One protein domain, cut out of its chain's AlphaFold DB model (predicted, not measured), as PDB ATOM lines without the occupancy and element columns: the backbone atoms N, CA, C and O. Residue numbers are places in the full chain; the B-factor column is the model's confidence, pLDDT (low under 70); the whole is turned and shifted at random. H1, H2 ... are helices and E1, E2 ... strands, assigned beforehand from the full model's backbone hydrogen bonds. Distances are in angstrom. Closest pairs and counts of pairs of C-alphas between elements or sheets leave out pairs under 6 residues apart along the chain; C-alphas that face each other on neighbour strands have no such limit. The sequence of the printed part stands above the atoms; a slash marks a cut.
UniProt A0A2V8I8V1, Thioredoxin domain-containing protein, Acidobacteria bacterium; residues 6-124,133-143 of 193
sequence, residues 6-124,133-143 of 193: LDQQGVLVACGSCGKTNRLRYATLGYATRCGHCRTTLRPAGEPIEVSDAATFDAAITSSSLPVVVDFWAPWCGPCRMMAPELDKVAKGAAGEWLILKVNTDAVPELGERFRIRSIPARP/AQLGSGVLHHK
ATOM      1  N   LEU A   6      32.899  27.473  28.816       89.75
ATOM      2  CA  LEU A   6      32.563  26.058  28.657       89.75
ATOM      3  C   LEU A   6      32.095  25.778  27.234       89.75
ATOM      4  O   LEU A   6      31.476  26.625  26.592       89.75
ATOM      5  N   ASP A   7      32.388  24.571  26.772       89.56
ATOM      6  CA  ASP A   7      31.730  23.941  25.636       89.56
ATOM      7  C   ASP A   7      31.347  22.498  25.992       89.56
ATOM      8  O   ASP A   7      31.630  22.004  27.085       89.56
ATOM      9  N   GLN A   8      30.702  21.788  25.072       87.25
ATOM     10  CA  GLN A   8      30.257  20.410  25.308       87.25
ATOM     11  C   GLN A   8      31.412  19.408  25.484       87.25
ATOM     12  O   GLN A   8      31.184  18.269  25.883       87.25
ATOM     13  N   GLN A   9      32.658  19.784  25.186       86.38
ATOM     14  CA  GLN A   9      33.819  18.893  25.237       86.38
ATOM     15  C   GLN A   9      34.798  19.237  26.374       86.38
ATOM     16  O   GLN A   9      35.656  18.411  26.710       86.38
ATOM     17  N   GLY A  10      34.707  20.428  26.966       89.19
ATOM     18  CA  GLY A  10      35.561  20.846  28.066       89.19
ATOM     19  C   GLY A  10      35.508  22.335  28.406       89.19
ATOM     20  O   GLY A  10      34.615  23.083  28.021       89.19
ATOM     21  N   VAL A  11      36.531  22.760  29.144       91.12
ATOM     22  CA  VAL A  11      36.741  24.143  29.570       91.12
ATOM     23  C   VAL A  11      37.775  24.804  28.662       91.12
ATOM     24  O   VAL A  11      38.910  24.340  28.531       91.12
ATOM     25  N   LEU A  12      37.398  25.911  28.043       91.38
ATOM     26  CA  LEU A  12      38.262  26.758  27.238       91.38
ATOM     27  C   LEU A  12      39.003  27.744  28.142       91.38
ATOM     28  O   LEU A  12      38.399  28.630  28.746       91.38
ATOM     29  N   VAL A  13      40.327  27.610  28.196       90.44
ATOM     30  CA  VAL A  13      41.223  28.481  28.968       90.44
ATOM     31  C   VAL A  13      42.231  29.159  28.046       90.44
ATOM     32  O   VAL A  13      42.800  28.539  27.144       90.44
ATOM     33  N   ALA A  14      42.485  30.446  28.267       90.25
ATOM     34  CA  ALA A  14      43.542  31.160  27.559       90.25
ATOM     35  C   ALA A  14      44.903  30.864  28.204       90.25
ATOM     36  O   ALA A  14      45.053  30.893  29.426       90.25
ATOM     37  N   CYS A  15      45.920  30.595  27.386       90.94
ATOM     38  CA  CYS A  15      47.279  30.450  27.887       90.94
ATOM     39  C   CYS A  15      47.814  31.806  28.369       90.94
ATOM     40  O   CYS A  15      47.862  32.757  27.595       90.94
ATOM     41  N   GLY A  16      48.294  31.878  29.613       86.56
ATOM     42  CA  GLY A  16      48.889  33.102  30.158       86.56
ATOM     43  C   GLY A  16      50.211  33.523  29.502       86.56
ATOM     44  O   GLY A  16      50.602  34.673  29.646       86.56
ATOM     45  N   SER A  17      50.895  32.623  28.786       89.31
ATOM     46  CA  SER A  17      52.175  32.924  28.123       89.31
ATOM     47  C   SER A  17      52.018  33.351  26.666       89.31
ATOM     48  O   SER A  17      52.676  34.290  26.242       89.31
ATOM     49  N   CYS A  18      51.176  32.664  25.885       91.00
ATOM     50  CA  CYS A  18      51.030  32.936  24.447       91.00
ATOM     51  C   CYS A  18      49.643  33.443  24.034       91.00
ATOM     52  O   CYS A  18      49.408  33.669  22.851       91.00
ATOM     53  N   GLY A  19      48.687  33.541  24.960       87.88
ATOM     54  CA  GLY A  19      47.320  33.990  24.678       87.88
ATOM     55  C   GLY A  19      46.444  32.993  23.911       87.88
ATOM     56  O   GLY A  19      45.241  33.208  23.798       87.88
ATOM     57  N   LYS A  20      46.994  31.879  23.404       91.12
ATOM     58  CA  LYS A  20      46.209  30.889  22.653       91.12
ATOM     59  C   LYS A  20      45.167  30.220  23.555       91.12
ATOM     60  O   LYS A  20      45.493  29.770  24.656       91.12
ATOM     61  N   THR A  21      43.938  30.097  23.064       91.25
ATOM     62  CA  THR A  21      42.880  29.320  23.721       91.25
ATOM     63  C   THR A  21      43.178  27.830  23.617       91.25
ATOM     64  O   THR A  21      43.459  27.316  22.535       91.25
ATOM     65  N   ASN A  22      43.125  27.137  24.748       91.38
ATOM     66  CA  ASN A  22      43.296  25.695  24.858       91.38
ATOM     67  C   ASN A  22      42.033  25.101  25.479       91.38
ATOM     68  O   ASN A  22      41.410  25.720  26.338       91.38
ATOM     69  N   ARG A  23      41.677  23.887  25.059       92.44
ATOM     70  CA  ARG A  23      40.550  23.143  25.618       92.44
ATOM     71  C   ARG A  23      41.063  22.121  26.626       92.44
ATOM     72  O   ARG A  23      41.787  21.199  26.253       92.44
ATOM     73  N   LEU A  24      40.660  22.270  27.880       90.88
ATOM     74  CA  LEU A  24      40.839  21.274  28.929       90.88
ATOM     75  C   LEU A  24      39.624  20.350  28.915       90.88
ATOM     76  O   LEU A  24      38.519  20.781  29.233       90.88
ATOM     77  N   ARG A  25      39.804  19.092  28.512       91.12
ATOM     78  CA  ARG A  25      38.694  18.131  28.453       91.12
ATOM     79  C   ARG A  25      38.177  17.826  29.854       91.12
ATOM     80  O   ARG A  25      38.983  17.673  30.769       91.12
ATOM     81  N   TYR A  26      36.864  17.644  29.985       87.81
ATOM     82  CA  TYR A  26      36.224  17.327  31.266       87.81
ATOM     83  C   TYR A  26      36.831  16.103  31.961       87.81
ATOM     84  O   TYR A  26      37.096  16.150  33.156       87.81
ATOM     85  N   ALA A  27      37.144  15.056  31.193       85.44
ATOM     86  CA  ALA A  27      37.722  13.814  31.708       85.44
ATOM     87  C   ALA A  27      39.152  13.964  32.263       85.44
ATOM     88  O   ALA A  27      39.626  13.091  32.985       85.44
ATOM     89  N   THR A  28      39.863  15.034  31.896       84.06
ATOM     90  CA  THR A  28      41.249  15.292  32.317       84.06
ATOM     91  C   THR A  28      41.362  16.529  33.206       84.06
ATOM     92  O   THR A  28      42.468  17.028  33.426       84.06
ATOM     93  N   LEU A  29      40.242  17.062  33.701       84.44
ATOM     94  CA  LEU A  29      40.265  18.186  34.630       84.44
ATOM     95  C   LEU A  29      40.963  17.770  35.936       84.44
ATOM     96  O   LEU A  29      40.748  16.677  36.456       84.44
ATOM     97  N   GLY A  30      41.841  18.645  36.431       80.06
ATOM     98  CA  GLY A  30      42.672  18.418  37.621       80.06
ATOM     99  C   GLY A  30      44.083  17.904  37.345       80.06
ATOM    100  O   GLY A  30      44.949  17.995  38.212       80.06
ATOM    101  N   TYR A  31      44.366  17.446  36.126       84.94
ATOM    102  CA  TYR A  31      45.727  17.100  35.724       84.94
ATOM    103  C   TYR A  31      46.458  18.306  35.125       84.94
ATOM    104  O   TYR A  31      45.878  19.137  34.418       84.94
ATOM    105  N   ALA A  32      47.770  18.377  35.369       84.81
ATOM    106  CA  ALA A  32      48.630  19.398  34.785       84.81
ATOM    107  C   ALA A  32      48.644  19.267  33.253       84.81
ATOM    108  O   ALA A  32      49.271  18.369  32.690       84.81
ATOM    109  N   THR A  33      47.950  20.178  32.572       88.12
ATOM    110  CA  THR A  33      47.831  20.182  31.110       88.12
ATOM    111  C   THR A  33      48.753  21.240  30.518       88.12
ATOM    112  O   THR A  33      48.853  22.352  31.036       88.12
ATOM    113  N   ARG A  34      49.443  20.915  29.422       91.81
ATOM    114  CA  ARG A  34      50.324  21.852  28.709       91.81
ATOM    115  C   ARG A  34      49.595  22.523  27.551       91.81
ATOM    116  O   ARG A  34      48.710  21.936  26.935       91.81
ATOM    117  N   CYS A  35      50.002  23.745  27.229       92.69
ATOM    118  CA  CYS A  35      49.516  24.456  26.058       92.69
ATOM    119  C   CYS A  35      49.968  23.756  24.768       92.69
ATOM    120  O   CYS A  35      51.154  23.469  24.606       92.69
ATOM    121  N   GLY A  36      49.054  23.568  23.813       90.31
ATOM    122  CA  GLY A  36      49.370  22.961  22.515       90.31
ATOM    123  C   GLY A  36      50.310  23.794  21.632       90.31
ATOM    124  O   GLY A  36      50.890  23.258  20.696       90.31
ATOM    125  N   HIS A  37      50.484  25.088  21.930       92.19
ATOM    126  CA  HIS A  37      51.341  25.992  21.158       92.19
ATOM    127  C   HIS A  37      52.711  26.225  21.813       92.19
ATOM    128  O   HIS A  37      53.735  25.870  21.243       92.19
ATOM    129  N   CYS A  38      52.746  26.790  23.025       92.25
ATOM    130  CA  CYS A  38      54.000  27.155  23.702       92.25
ATOM    131  C   CYS A  38      54.504  26.101  24.699       92.25
ATOM    132  O   CYS A  38      55.551  26.289  25.310       92.25
ATOM    133  N   ARG A  39      53.760  25.003  24.901       91.62
ATOM    134  CA  ARG A  39      54.056  23.925  25.865       91.62
ATOM    135  C   ARG A  39      54.110  24.336  27.342       91.62
ATOM    136  O   ARG A  39      54.299  23.459  28.184       91.62
ATOM    137  N   THR A  40      53.867  25.602  27.685       91.62
ATOM    138  CA  THR A  40      53.730  26.047  29.078       91.62
ATOM    139  C   THR A  40      52.570  25.337  29.772       91.62
ATOM    140  O   THR A  40      51.526  25.097  29.160       91.62
ATOM    141  N   THR A  41      52.731  25.023  31.056       90.38
ATOM    142  CA  THR A  41      51.656  24.489  31.900       90.38
ATOM    143  C   THR A  41      50.514  25.497  32.007       90.38
ATOM    144  O   THR A  41      50.713  26.652  32.390       90.38
ATOM    145  N   LEU A  42      49.311  25.065  31.646       88.62
ATOM    146  CA  LEU A  42      48.104  25.873  31.745       88.62
ATOM    147  C   LEU A  42      47.652  25.942  33.201       88.62
ATOM    148  O   LEU A  42      47.729  24.960  33.938       88.62
ATOM    149  N   ARG A  43      47.154  27.113  33.601       84.62
ATOM    150  CA  ARG A  43      46.478  27.252  34.888       84.62
ATOM    151  C   ARG A  43      45.064  26.672  34.769       84.62
ATOM    152  O   ARG A  43      44.400  26.952  33.768       84.62
ATOM    153  N   PRO A  44      44.611  25.873  35.749       81.69
ATOM    154  CA  PRO A  44      43.226  25.431  35.801       81.69
ATOM    155  C   PRO A  44      42.290  26.630  35.997       81.69
ATOM    156  O   PRO A  44      42.716  27.695  36.453       81.69
ATOM    157  N   ALA A  45      41.015  26.456  35.647       81.56
ATOM    158  CA  ALA A  45      40.003  27.466  35.923       81.56
ATOM    159  C   ALA A  45      39.855  27.634  37.443       81.56
ATOM    160  O   ALA A  45      39.611  26.664  38.158       81.56
ATOM    161  N   GLY A  46      40.061  28.860  37.923       83.19
ATOM    162  CA  GLY A  46      39.951  29.241  39.333       83.19
ATOM    163  C   GLY A  46      38.880  30.304  39.555       83.19
ATOM    164  O   GLY A  46      39.006  31.126  40.454       83.19
ATOM    165  N   GLU A  47      37.875  30.344  38.687       87.44
ATOM    166  CA  GLU A  47      36.756  31.283  38.738       87.44
ATOM    167  C   GLU A  47      35.452  30.552  38.385       87.44
ATOM    168  O   GLU A  47      35.504  29.564  37.641       87.44
ATOM    169  N   PRO A  48      34.295  30.998  38.905       88.25
ATOM    170  CA  PRO A  48      32.998  30.450  38.530       88.25
ATOM    171  C   PRO A  48      32.719  30.678  37.045       88.25
ATOM    172  O   PRO A  48      32.703  31.814  36.563       88.25
ATOM    173  N   ILE A  49      32.472  29.593  36.318       90.69
ATOM    174  CA  ILE A  49      32.290  29.642  34.871       90.69
ATOM    175  C   ILE A  49      30.803  29.701  34.531       90.69
ATOM    176  O   ILE A  49      30.007  28.912  35.039       90.69
ATOM    177  N   GLU A  50      30.424  30.639  33.666       90.56
ATOM    178  CA  GLU A  50      29.038  30.784  33.227       90.56
ATOM    179  C   GLU A  50      28.646  29.707  32.222       90.56
ATOM    180  O   GLU A  50      29.365  29.449  31.253       90.56
ATOM    181  N   VAL A  51      27.489  29.096  32.460       90.00
ATOM    182  CA  VAL A  51      26.910  28.090  31.577       90.00
ATOM    183  C   VAL A  51      25.877  28.749  30.672       90.00
ATOM    184  O   VAL A  51      24.936  29.375  31.161       90.00
ATOM    185  N   SER A  52      26.046  28.581  29.363       87.00
ATOM    186  CA  SER A  52      25.186  29.211  28.355       87.00
ATOM    187  C   SER A  52      24.020  28.335  27.893       87.00
ATOM    188  O   SER A  52      23.046  28.867  27.373       87.00
ATOM    189  N   ASP A  53      24.115  27.011  28.034       89.19
ATOM    190  CA  ASP A  53      23.152  26.055  27.478       89.19
ATOM    191  C   ASP A  53      23.079  24.754  28.300       89.19
ATOM    192  O   ASP A  53      24.060  24.359  28.944       89.19
ATOM    193  N   ALA A  54      21.928  24.064  28.283       87.06
ATOM    194  CA  ALA A  54      21.758  22.824  29.045       87.06
ATOM    195  C   ALA A  54      22.599  21.649  28.531       87.06
ATOM    196  O   ALA A  54      22.977  20.789  29.323       87.06
ATOM    197  N   ALA A  55      22.939  21.598  27.243       88.69
ATOM    198  CA  ALA A  55      23.758  20.506  26.718       88.69
ATOM    199  C   ALA A  55      25.198  20.576  27.258       88.69
ATOM    200  O   ALA A  55      25.763  19.567  27.680       88.69
ATOM    201  N   THR A  56      25.776  21.778  27.313       89.88
ATOM    202  CA  THR A  56      27.076  22.055  27.931       89.88
ATOM    203  C   THR A  56      27.035  21.788  29.434       89.88
ATOM    204  O   THR A  56      27.977  21.207  29.974       89.88
ATOM    205  N   PHE A  57      25.933  22.135  30.105       88.12
ATOM    206  CA  PHE A  57      25.710  21.789  31.509       88.12
ATOM    207  C   PHE A  57      25.750  20.273  31.753       88.12
ATOM    208  O   PHE A  57      26.493  19.791  32.610       88.12
ATOM    209  N   ASP A  58      24.978  19.514  30.972       85.94
ATOM    210  CA  ASP A  58      24.881  18.061  31.095       85.94
ATOM    211  C   ASP A  58      26.225  17.387  30.782       85.94
ATOM    212  O   ASP A  58      26.641  16.466  31.494       85.94
ATOM    213  N   ALA A  59      26.950  17.885  29.775       86.69
ATOM    214  CA  ALA A  59      28.292  17.417  29.446       86.69
ATOM    215  C   ALA A  59      29.289  17.680  30.584       86.69
ATOM    216  O   ALA A  59      30.049  16.775  30.945       86.69
ATOM    217  N   ALA A  60      29.254  18.876  31.178       85.94
ATOM    218  CA  ALA A  60      30.118  19.243  32.293       85.94
ATOM    219  C   ALA A  60      29.864  18.361  33.523       85.94
ATOM    220  O   ALA A  60      30.813  17.907  34.152       85.94
ATOM    221  N   ILE A  61      28.608  18.050  33.848       85.69
ATOM    222  CA  ILE A  61      28.286  17.201  35.009       85.69
ATOM    223  C   ILE A  61      28.607  15.732  34.753       85.69
ATOM    224  O   ILE A  61      29.102  15.044  35.646       85.69
ATOM    225  N   THR A  62      28.325  15.239  33.548       85.19
ATOM    226  CA  THR A  62      28.467  13.810  33.231       85.19
ATOM    227  C   THR A  62      29.921  13.426  32.980       85.19
ATOM    228  O   THR A  62      30.348  12.338  33.357       85.19
ATOM    229  N   SER A  63      30.691  14.313  32.346       85.06
ATOM    230  CA  SER A  63      32.042  13.996  31.866       85.06
ATOM    231  C   SER A  63      33.158  14.544  32.756       85.06
ATOM    232  O   SER A  63      34.327  14.269  32.474       85.06
ATOM    233  N   SER A  64      32.846  15.350  33.779       85.88
ATOM    234  CA  SER A  64      33.867  15.951  34.647       85.88
ATOM    235  C   SER A  64      34.516  14.916  35.557       85.88
ATOM    236  O   SER A  64      33.846  14.186  36.286       85.88
ATOM    237  N   SER A  65      35.850  14.897  35.553       85.19
ATOM    238  CA  SER A  65      36.660  14.165  36.529       85.19
ATOM    239  C   SER A  65      36.716  14.850  37.901       85.19
ATOM    240  O   SER A  65      37.104  14.213  38.878       85.19
ATOM    241  N   LEU A  66      36.338  16.131  37.986       84.25
ATOM    242  CA  LEU A  66      36.306  16.908  39.226       84.25
ATOM    243  C   LEU A  66      34.881  17.025  39.788       84.25
ATOM    244  O   LEU A  66      33.927  17.086  39.005       84.25
ATOM    245  N   PRO A  67      34.722  17.140  41.122       87.00
ATOM    246  CA  PRO A  67      33.477  17.580  41.746       87.00
ATOM    247  C   PRO A  67      32.972  18.891  41.137       87.00
ATOM    248  O   PRO A  67      33.743  19.846  41.003       87.00
ATOM    249  N   VAL A  68      31.682  18.937  40.795       85.81
ATOM    250  CA  VAL A  68      31.051  20.109  40.180       85.81
ATOM    251  C   VAL A  68      30.121  20.791  41.182       85.81
ATOM    252  O   VAL A  68      29.192  20.181  41.712       85.81
ATOM    253  N   VAL A  69      30.361  22.074  41.435       85.19
ATOM    254  CA  VAL A  69      29.474  22.944  42.216       85.19
ATOM    255  C   VAL A  69      28.716  23.831  41.247       85.19
ATOM    256  O   VAL A  69      29.336  24.460  40.396       85.19
ATOM    257  N   VAL A  70      27.395  23.896  41.376       84.94
ATOM    258  CA  VAL A  70      26.548  24.713  40.503       84.94
ATOM    259  C   VAL A  70      25.830  25.763  41.329       84.94
ATOM    260  O   VAL A  70      25.043  25.404  42.200       84.94
ATOM    261  N   ASP A  71      26.075  27.037  41.030       83.69
ATOM    262  CA  ASP A  71      25.354  28.191  41.561       83.69
ATOM    263  C   ASP A  71      24.230  28.611  40.612       83.69
ATOM    264  O   ASP A  71      24.479  28.992  39.467       83.69
ATOM    265  N   PHE A  72      22.986  28.540  41.073       84.56
ATOM    266  CA  PHE A  72      21.838  29.008  40.304       84.56
ATOM    267  C   PHE A  72      21.499  30.428  40.732       84.56
ATOM    268  O   PHE A  72      21.051  30.665  41.857       84.56
ATOM    269  N   TRP A  73      21.690  31.372  39.819       83.44
ATOM    270  CA  TRP A  73      21.549  32.794  40.101       83.44
ATOM    271  C   TRP A  73      20.636  33.480  39.087       83.44
ATOM    272  O   TRP A  73      20.311  32.937  38.034       83.44
ATOM    273  N   ALA A  74      20.234  34.701  39.424       81.88
ATOM    274  CA  ALA A  74      19.530  35.605  38.528       81.88
ATOM    275  C   ALA A  74      19.933  37.058  38.843       81.88
ATOM    276  O   ALA A  74      20.219  37.368  40.008       81.88
ATOM    277  N   PRO A  75      19.948  37.976  37.860       78.62
ATOM    278  CA  PRO A  75      20.390  39.363  38.054       78.62
ATOM    279  C   PRO A  75      19.543  40.138  39.072       78.62
ATOM    280  O   PRO A  75      20.052  41.009  39.781       78.62
ATOM    281  N   TRP A  76      18.262  39.790  39.195       78.19
ATOM    282  CA  TRP A  76      17.328  40.379  40.154       78.19
ATOM    283  C   TRP A  76      17.456  39.797  41.575       78.19
ATOM    284  O   TRP A  76      16.887  40.343  42.522       78.19
ATOM    285  N   CYS A  77      18.236  38.729  41.776       75.50
ATOM    286  CA  CYS A  77      18.439  38.122  43.090       75.50
ATOM    287  C   CYS A  77      19.482  38.904  43.914       75.50
ATOM    288  O   CYS A  77      20.692  38.709  43.787       75.50
ATOM    289  N   GLY A  78      19.015  39.774  44.815       70.56
ATOM    290  CA  GLY A  78      19.867  40.517  45.757       70.56
ATOM    291  C   GLY A  78      20.833  39.634  46.571       70.56
ATOM    292  O   GLY A  78      22.037  39.877  46.522       70.56
ATOM    293  N   PRO A  79      20.356  38.582  47.264       73.62
ATOM    294  CA  PRO A  79      21.216  37.678  48.033       73.62
ATOM    295  C   PRO A  79      22.276  36.940  47.206       73.62
ATOM    296  O   PRO A  79      23.400  36.774  47.669       73.62
ATOM    297  N   CYS A  80      21.961  36.547  45.970       72.44
ATOM    298  CA  CYS A  80      22.898  35.849  45.085       72.44
ATOM    299  C   CYS A  80      24.085  36.742  44.718       72.44
ATOM    300  O   CYS A  80      25.235  36.312  44.757       72.44
ATOM    301  N   ARG A  81      23.818  38.028  44.451       74.12
ATOM    302  CA  ARG A  81      24.872  39.015  44.173       74.12
ATOM    303  C   ARG A  81      25.816  39.214  45.360       74.12
ATOM    304  O   ARG A  81      26.999  39.446  45.145       74.12
ATOM    305  N   MET A  82      25.317  39.093  46.594       74.19
ATOM    306  CA  MET A  82      26.162  39.155  47.794       74.19
ATOM    307  C   MET A  82      27.022  37.896  47.984       74.19
ATOM    308  O   MET A  82      28.102  37.991  48.553       74.19
ATOM    309  N   MET A  83      26.568  36.736  47.496       76.44
ATOM    310  CA  MET A  83      27.294  35.460  47.583       76.44
ATOM    311  C   MET A  83      28.355  35.277  46.492       76.44
ATOM    312  O   MET A  83      29.363  34.613  46.730       76.44
ATOM    313  N   ALA A  84      28.163  35.890  45.320       78.12
ATOM    314  CA  ALA A  84      29.099  35.836  44.195       78.12
ATOM    315  C   ALA A  84      30.585  36.066  44.573       78.12
ATOM    316  O   ALA A  84      31.413  35.230  44.208       78.12
ATOM    317  N   PRO A  85      30.967  37.107  45.349       85.06
ATOM    318  CA  PRO A  85      32.372  37.321  45.708       85.06
ATOM    319  C   PRO A  85      32.951  36.237  46.627       85.06
ATOM    320  O   PRO A  85      34.164  36.030  46.627       85.06
ATOM    321  N   GLU A  86      32.128  35.542  47.416       82.56
ATOM    322  CA  GLU A  86      32.603  34.414  48.224       82.56
ATOM    323  C   GLU A  86      32.825  33.173  47.355       82.56
ATOM    324  O   GLU A  86      33.841  32.494  47.505       82.56
ATOM    325  N   LEU A  87      31.946  32.924  46.377       80.69
ATOM    326  CA  LEU A  87      32.140  31.854  45.393       80.69
ATOM    327  C   LEU A  87      33.416  32.059  44.567       80.69
ATOM    328  O   LEU A  87      34.139  31.095  44.326       80.69
ATOM    329  N   ASP A  88      33.755  33.302  44.218       83.94
ATOM    330  CA  ASP A  88      35.017  33.623  43.543       83.94
ATOM    331  C   ASP A  88      36.247  33.268  44.393       83.94
ATOM    332  O   ASP A  88      37.258  32.794  43.867       83.94
ATOM    333  N   LYS A  89      36.194  33.486  45.714       83.38
ATOM    334  CA  LYS A  89      37.296  33.114  46.619       83.38
ATOM    335  C   LYS A  89      37.436  31.601  46.721       83.38
ATOM    336  O   LYS A  89      38.557  31.092  46.649       83.38
ATOM    337  N   VAL A  90      36.313  30.892  46.831       82.31
ATOM    338  CA  VAL A  90      36.294  29.424  46.862       82.31
ATOM    339  C   VAL A  90      36.838  28.861  45.548       82.31
ATOM    340  O   VAL A  90      37.700  27.985  45.584       82.31
ATOM    341  N   ALA A  91      36.430  29.412  44.401       85.56
ATOM    342  CA  ALA A  91      36.919  28.999  43.085       85.56
ATOM    343  C   ALA A  91      38.442  29.139  42.965       85.56
ATOM    344  O   ALA A  91      39.115  28.231  42.479       85.56
ATOM    345  N   LYS A  92      39.002  30.247  43.465       86.06
ATOM    346  CA  LYS A  92      40.454  30.475  43.471       86.06
ATOM    347  C   LYS A  92      41.184  29.498  44.386       86.06
ATOM    348  O   LYS A  92      42.246  29.004  44.017       86.06
ATOM    349  N   GLY A  93      40.629  29.228  45.567       81.12
ATOM    350  CA  GLY A  93      41.219  28.311  46.545       81.12
ATOM    351  C   GLY A  93      41.140  26.836  46.140       81.12
ATOM    352  O   GLY A  93      42.010  26.062  46.525       81.12
ATOM    353  N   ALA A  94      40.130  26.461  45.354       82.75
ATOM    354  CA  ALA A  94      39.890  25.095  44.886       82.75
ATOM    355  C   ALA A  94      40.264  24.886  43.404       82.75
ATOM    356  O   ALA A  94      39.836  23.908  42.785       82.75
ATOM    357  N   ALA A  95      41.048  25.797  42.817       82.62
ATOM    358  CA  ALA A  95      41.401  25.764  41.402       82.62
ATOM    359  C   ALA A  95      42.116  24.452  41.033       82.62
ATOM    360  O   ALA A  95      43.201  24.154  41.527       82.62
ATOM    361  N   GLY A  96      41.511  23.676  40.132       82.62
ATOM    362  CA  GLY A  96      42.024  22.366  39.713       82.62
ATOM    363  C   GLY A  96      41.617  21.197  40.612       82.62
ATOM    364  O   GLY A  96      41.834  20.054  40.226       82.62
ATOM    365  N   GLU A  97      40.978  21.451  41.751       82.81
ATOM    366  CA  GLU A  97      40.342  20.402  42.549       82.81
ATOM    367  C   GLU A  97      38.840  20.338  42.263       82.81
ATOM    368  O   GLU A  97      38.263  19.254  42.280       82.81
ATOM    369  N   TRP A  98      38.183  21.487  42.081       85.06
ATOM    370  CA  TRP A  98      36.730  21.594  41.926       85.06
ATOM    371  C   TRP A  98      36.397  22.423  40.687       85.06
ATOM    372  O   TRP A  98      37.106  23.374  40.351       85.06
ATOM    373  N   LEU A  99      35.295  22.081  40.022       86.56
ATOM    374  CA  LEU A  99      34.728  22.877  38.940       86.56
ATOM    375  C   LEU A  99      33.530  23.658  39.484       86.56
ATOM    376  O   LEU A  99      32.552  23.058  39.923       86.56
ATOM    377  N   ILE A 100      33.598  24.988  39.452       88.00
ATOM    378  CA  ILE A 100      32.492  25.847  39.885       88.00
ATOM    379  C   ILE A 100      31.806  26.423  38.652       88.00
ATOM    380  O   ILE A 100      32.431  27.092  37.829       88.00
ATOM    381  N   LEU A 101      30.513  26.148  38.537       89.44
ATOM    382  CA  LEU A 101      29.635  26.596  37.471       89.44
ATOM    383  C   LEU A 101      28.616  27.574  38.040       89.44
ATOM    384  O   LEU A 101      28.117  27.373  39.146       89.44
ATOM    385  N   LYS A 102      28.262  28.594  37.267       88.06
ATOM    386  CA  LYS A 102      27.115  29.455  37.551       88.06
ATOM    387  C   LYS A 102      26.122  29.389  36.395       88.06
ATOM    388  O   LYS A 102      26.498  29.493  35.227       88.06
ATOM    389  N   VAL A 103      24.853  29.207  36.727       87.06
ATOM    390  CA  VAL A 103      23.739  29.086  35.787       87.06
ATOM    391  C   VAL A 103      22.792  30.244  36.041       87.06
ATOM    392  O   VAL A 103      22.226  30.358  37.129       87.06
ATOM    393  N   ASN A 104      22.622  31.102  35.038       87.94
ATOM    394  CA  ASN A 104      21.606  32.141  35.087       87.94
ATOM    395  C   ASN A 104      20.250  31.531  34.711       87.94
ATOM    396  O   ASN A 104      20.045  31.131  33.563       87.94
ATOM    397  N   THR A 105      19.323  31.464  35.663       83.62
ATOM    398  CA  THR A 105      18.001  30.861  35.433       83.62
ATOM    399  C   THR A 105      17.120  31.673  34.485       83.62
ATOM    400  O   THR A 105      16.210  31.100  33.900       83.62
ATOM    401  N   ASP A 106      17.389  32.970  34.297       83.94
ATOM    402  CA  ASP A 106      16.682  33.787  33.300       83.94
ATOM    403  C   ASP A 106      17.197  33.503  31.878       83.94
ATOM    404  O   ASP A 106      16.438  33.579  30.916       83.94
ATOM    405  N   ALA A 107      18.487  33.171  31.736       85.38
ATOM    406  CA  ALA A 107      19.096  32.859  30.442       85.38
ATOM    407  C   ALA A 107      18.830  31.411  30.006       85.38
ATOM    408  O   ALA A 107      18.672  31.143  28.818       85.38
ATOM    409  N   VAL A 108      18.771  30.485  30.969       85.31
ATOM    410  CA  VAL A 108      18.568  29.050  30.729       85.31
ATOM    411  C   VAL A 108      17.409  28.538  31.604       85.31
ATOM    412  O   VAL A 108      17.634  27.814  32.583       85.31
ATOM    413  N   PRO A 109      16.151  28.912  31.289       83.00
ATOM    414  CA  PRO A 109      14.986  28.585  32.121       83.00
ATOM    415  C   PRO A 109      14.748  27.076  32.248       83.00
ATOM    416  O   PRO A 109      14.342  26.603  33.309       83.00
ATOM    417  N   GLU A 110      15.103  26.302  31.219       86.00
ATOM    418  CA  GLU A 110      15.035  24.836  31.225       86.00
ATOM    419  C   GLU A 110      15.810  24.203  32.398       86.00
ATOM    420  O   GLU A 110      15.344  23.239  33.010       86.00
ATOM    421  N   LEU A 111      16.970  24.757  32.776       81.25
ATOM    422  CA  LEU A 111      17.745  24.262  33.914       81.25
ATOM    423  C   LEU A 111      17.059  24.627  35.235       81.25
ATOM    424  O   LEU A 111      17.000  23.800  36.147       81.25
ATOM    425  N   GLY A 112      16.466  25.820  35.330       76.81
ATOM    426  CA  GLY A 112      15.658  26.213  36.486       76.81
ATOM    427  C   GLY A 112      14.478  25.264  36.720       76.81
ATOM    428  O   GLY A 112      14.251  24.813  37.846       76.81
ATOM    429  N   GLU A 113      13.772  24.884  35.655       79.44
ATOM    430  CA  GLU A 113      12.644  23.948  35.714       79.44
ATOM    431  C   GLU A 113      13.077  22.527  36.088       79.44
ATOM    432  O   GLU A 113      12.495  21.924  36.999       79.44
ATOM    433  N   ARG A 114      14.138  22.011  35.450       75.94
ATOM    434  CA  ARG A 114      14.686  20.665  35.707       75.94
ATOM    435  C   ARG A 114      15.069  20.470  37.171       75.94
ATOM    436  O   ARG A 114      14.749  19.437  37.760       75.94
ATOM    437  N   PHE A 115      15.691  21.477  37.781       74.44
ATOM    438  CA  PHE A 115      16.062  21.455  39.199       74.44
ATOM    439  C   PHE A 115      14.962  21.992  40.129       74.44
ATOM    440  O   PHE A 115      15.175  22.114  41.336       74.44
ATOM    441  N   ARG A 116      13.757  22.259  39.600       70.56
ATOM    442  CA  ARG A 116      12.580  22.766  40.329       70.56
ATOM    443  C   ARG A 116      12.865  24.042  41.135       70.56
ATOM    444  O   ARG A 116      12.279  24.254  42.205       70.56
ATOM    445  N   ILE A 117      13.730  24.906  40.609       65.62
ATOM    446  CA  ILE A 117      14.103  26.196  41.192       65.62
ATOM    447  C   ILE A 117      12.975  27.188  40.909       65.62
ATOM    448  O   ILE A 117      12.956  27.894  39.912       65.62
ATOM    449  N   ARG A 118      11.975  27.191  41.795       52.84
ATOM    450  CA  ARG A 118      10.756  28.014  41.658       52.84
ATOM    451  C   ARG A 118      10.846  29.385  42.328       52.84
ATOM    452  O   ARG A 118       9.940  30.195  42.199       52.84
ATOM    453  N   SER A 119      11.889  29.625  43.113       45.50
ATOM    454  CA  SER A 119      12.186  30.932  43.708       45.50
ATOM    455  C   SER A 119      13.668  30.988  44.045       45.50
ATOM    456  O   SER A 119      14.237  29.973  44.443       45.50
ATOM    457  N   ILE A 120      14.287  32.155  43.886       53.94
ATOM    458  CA  ILE A 120      15.666  32.395  44.303       53.94
ATOM    459  C   ILE A 120      15.643  33.541  45.334       53.94
ATOM    460  O   ILE A 120      15.215  34.642  44.989       53.94
ATOM    461  N   PRO A 121      16.034  33.305  46.603       38.62
ATOM    462  CA  PRO A 121      16.384  32.013  47.187       38.62
ATOM    463  C   PRO A 121      15.119  31.222  47.566       38.62
ATOM    464  O   PRO A 121      14.201  31.750  48.196       38.62
ATOM    465  N   ALA A 122      15.064  29.940  47.200       36.84
ATOM    466  CA  ALA A 122      13.929  29.083  47.524       36.84
ATOM    467  C   ALA A 122      13.808  28.914  49.043       36.84
ATOM    468  O   ALA A 122      14.728  28.419  49.698       36.84
ATOM    469  N   ARG A 123      12.666  29.305  49.625       28.00
ATOM    470  CA  ARG A 123      12.393  29.040  51.046       28.00
ATOM    471  C   ARG A 123      12.351  27.526  51.312       28.00
ATOM    472  O   ARG A 123      11.772  26.788  50.511       28.00
ATOM    473  N   PRO A 124      12.885  27.053  52.454       28.45
ATOM    474  CA  PRO A 124      12.901  25.635  52.790       28.45
ATOM    475  C   PRO A 124      11.471  25.141  53.033       28.45
ATOM    476  O   PRO A 124      10.831  25.520  54.014       28.45
ATOM    477  N   ALA A 133      18.981  19.648  47.140       34.50
ATOM    478  CA  ALA A 133      18.481  21.020  47.148       34.50
ATOM    479  C   ALA A 133      18.561  21.650  48.544       34.50
ATOM    480  O   ALA A 133      17.572  21.667  49.282       34.50
ATOM    481  N   GLN A 134      19.717  22.203  48.908       32.41
ATOM    482  CA  GLN A 134      19.764  23.224  49.952       32.41
ATOM    483  C   GLN A 134      20.987  24.126  49.790       32.41
ATOM    484  O   GLN A 134      22.117  23.653  49.807       32.41
ATOM    485  N   LEU A 135      20.689  25.429  49.714       31.95
ATOM    486  CA  LEU A 135      21.530  26.568  49.330       31.95
ATOM    487  C   LEU A 135      21.612  26.773  47.815       31.95
ATOM    488  O   LEU A 135      21.644  25.822  47.049       31.95
ATOM    489  N   GLY A 136      21.600  28.043  47.396       38.50
ATOM    490  CA  GLY A 136      21.626  28.476  45.993       38.50
ATOM    491  C   GLY A 136      22.828  27.984  45.187       38.50
ATOM    492  O   GLY A 136      22.845  28.177  43.981       38.50
ATOM    493  N   SER A 137      23.762  27.268  45.814       38.59
ATOM    494  CA  SER A 137      24.785  26.489  45.139       38.59
ATOM    495  C   SER A 137      24.733  25.033  45.620       38.59
ATOM    496  O   SER A 137      24.995  24.743  46.787       38.59
ATOM    497  N   GLY A 138      24.353  24.114  44.732       40.84
ATOM    498  CA  GLY A 138      24.300  22.678  45.006       40.84
ATOM    499  C   GLY A 138      25.542  21.985  44.457       40.84
ATOM    500  O   GLY A 138      25.957  22.251  43.328       40.84
ATOM    501  N   VAL A 139      26.144  21.079  45.231       44.81
ATOM    502  CA  VAL A 139      27.223  20.226  44.717       44.81
ATOM    503  C   VAL A 139      26.602  19.014  44.032       44.81
ATOM    504  O   VAL A 139      26.003  18.159  44.687       44.81
ATOM    505  N   LEU A 140      26.734  18.935  42.710       48.47
ATOM    506  CA  LEU A 140      26.277  17.794  41.926       48.47
ATOM    507  C   LEU A 140      27.450  16.821  41.770       48.47
ATOM    508  O   LEU A 140      28.454  17.125  41.132       48.47
ATOM    509  N   HIS A 141      27.333  15.642  42.384       44.03
ATOM    510  CA  HIS A 141      28.305  14.558  42.233       44.03
ATOM    511  C   HIS A 141      27.705  13.420  41.408       44.03
ATOM    512  O   HIS A 141      26.686  12.843  41.793       44.03
ATOM    513  N   HIS A 142      28.382  13.029  40.328       35.41
ATOM    514  CA  HIS A 142      28.152  11.731  39.702       35.41
ATOM    515  C   HIS A 142      28.859  10.642  40.531       35.41
ATOM    516  O   HIS A 142      30.035  10.770  40.875       35.41
ATOM    517  N   LYS A 143      28.136   9.574  40.898       37.03
ATOM    518  CA  LYS A 143      28.661   8.430  41.663       37.03
ATOM    519  C   LYS A 143      29.827   7.778  40.908       37.03
ATOM    520  O   LYS A 143      29.606   6.974  40.011       37.03
TER     521      LYS A 143
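This is residues 6 to 124 and 133 to 143 of the 193 residues of the protein "Thioredoxin domain-containing protein" of Acidobacteria bacterium (UniProt A0A2V8I8V1). A small twisted sheet, E3 E5 E4 E6, lies between helix H1 over one face and H2 over the other, with short H3 near one end of its strands. The hairpin E1 and E2 and part of the unnamed stretch 26 to 48 lengthen the body beyond the other end. The 130 printed residues include three named helices and six named strands, in the order E1 E2 E3 H1 E4 H2 E5 H3 E6; the four-stranded sheet is mixed, as is the class, with under half of the residues in named elements. It is compact, radius of gyration of the C-alphas 15.1 A, spanning 49 by 26 by 26 A.

E1, residues 10 to 14, and E2, residues 21 to 25, form an antiparallel hairpin, with N 11 and O 24 within hydrogen-bond range at 2.8 A. E3, residues 49 to 51, is parallel to E5, residues 99 to 104, with N 49 and O 100 in that range at 2.9 A. E5 is parallel to E4, residues 68 to 73, with N 69 and O 99 at 2.8 A. E4 is antiparallel to E6, residues 137 to 140, with N 70 and O 138 at 2.9 A. H1, residues 54 to 63, and H2, residues 78 to 93, are on opposite faces, at heights over the sheet of 9.8 A and 9.6 A, each over E5 and E4. E4, H2, E5 is a strand-helix-strand unit, parallel neighbours joined through a helix; E3, H1, E4 is a split one, with E5 between its strands; both crossovers are right-handed. H3, residues 109 to 114, only grazes the sheet. Every O i to N i+4 pair is within range in H1 and H3, and 10 of 12 in H2.

E1 begins at C-alpha 10 (35.561, 20.846, 28.066) and E6 ends at C-alpha 140 (26.277, 17.794, 41.926). H2 is 24.6 A long, with a kink of 31 degrees near residue 86; E5 is 16.5 A and E4 15.8 A.

The C-alphas farthest apart, of Cys 38 and Pro 124, are 50.4 A apart. Residues 125 to 132 are not printed, and C-alphas 124 and 133 are 9.2 A apart across this cut. The link from E2 to E3 is long. Residues 117 to 124 and 133 to 143 have pLDDT under 70.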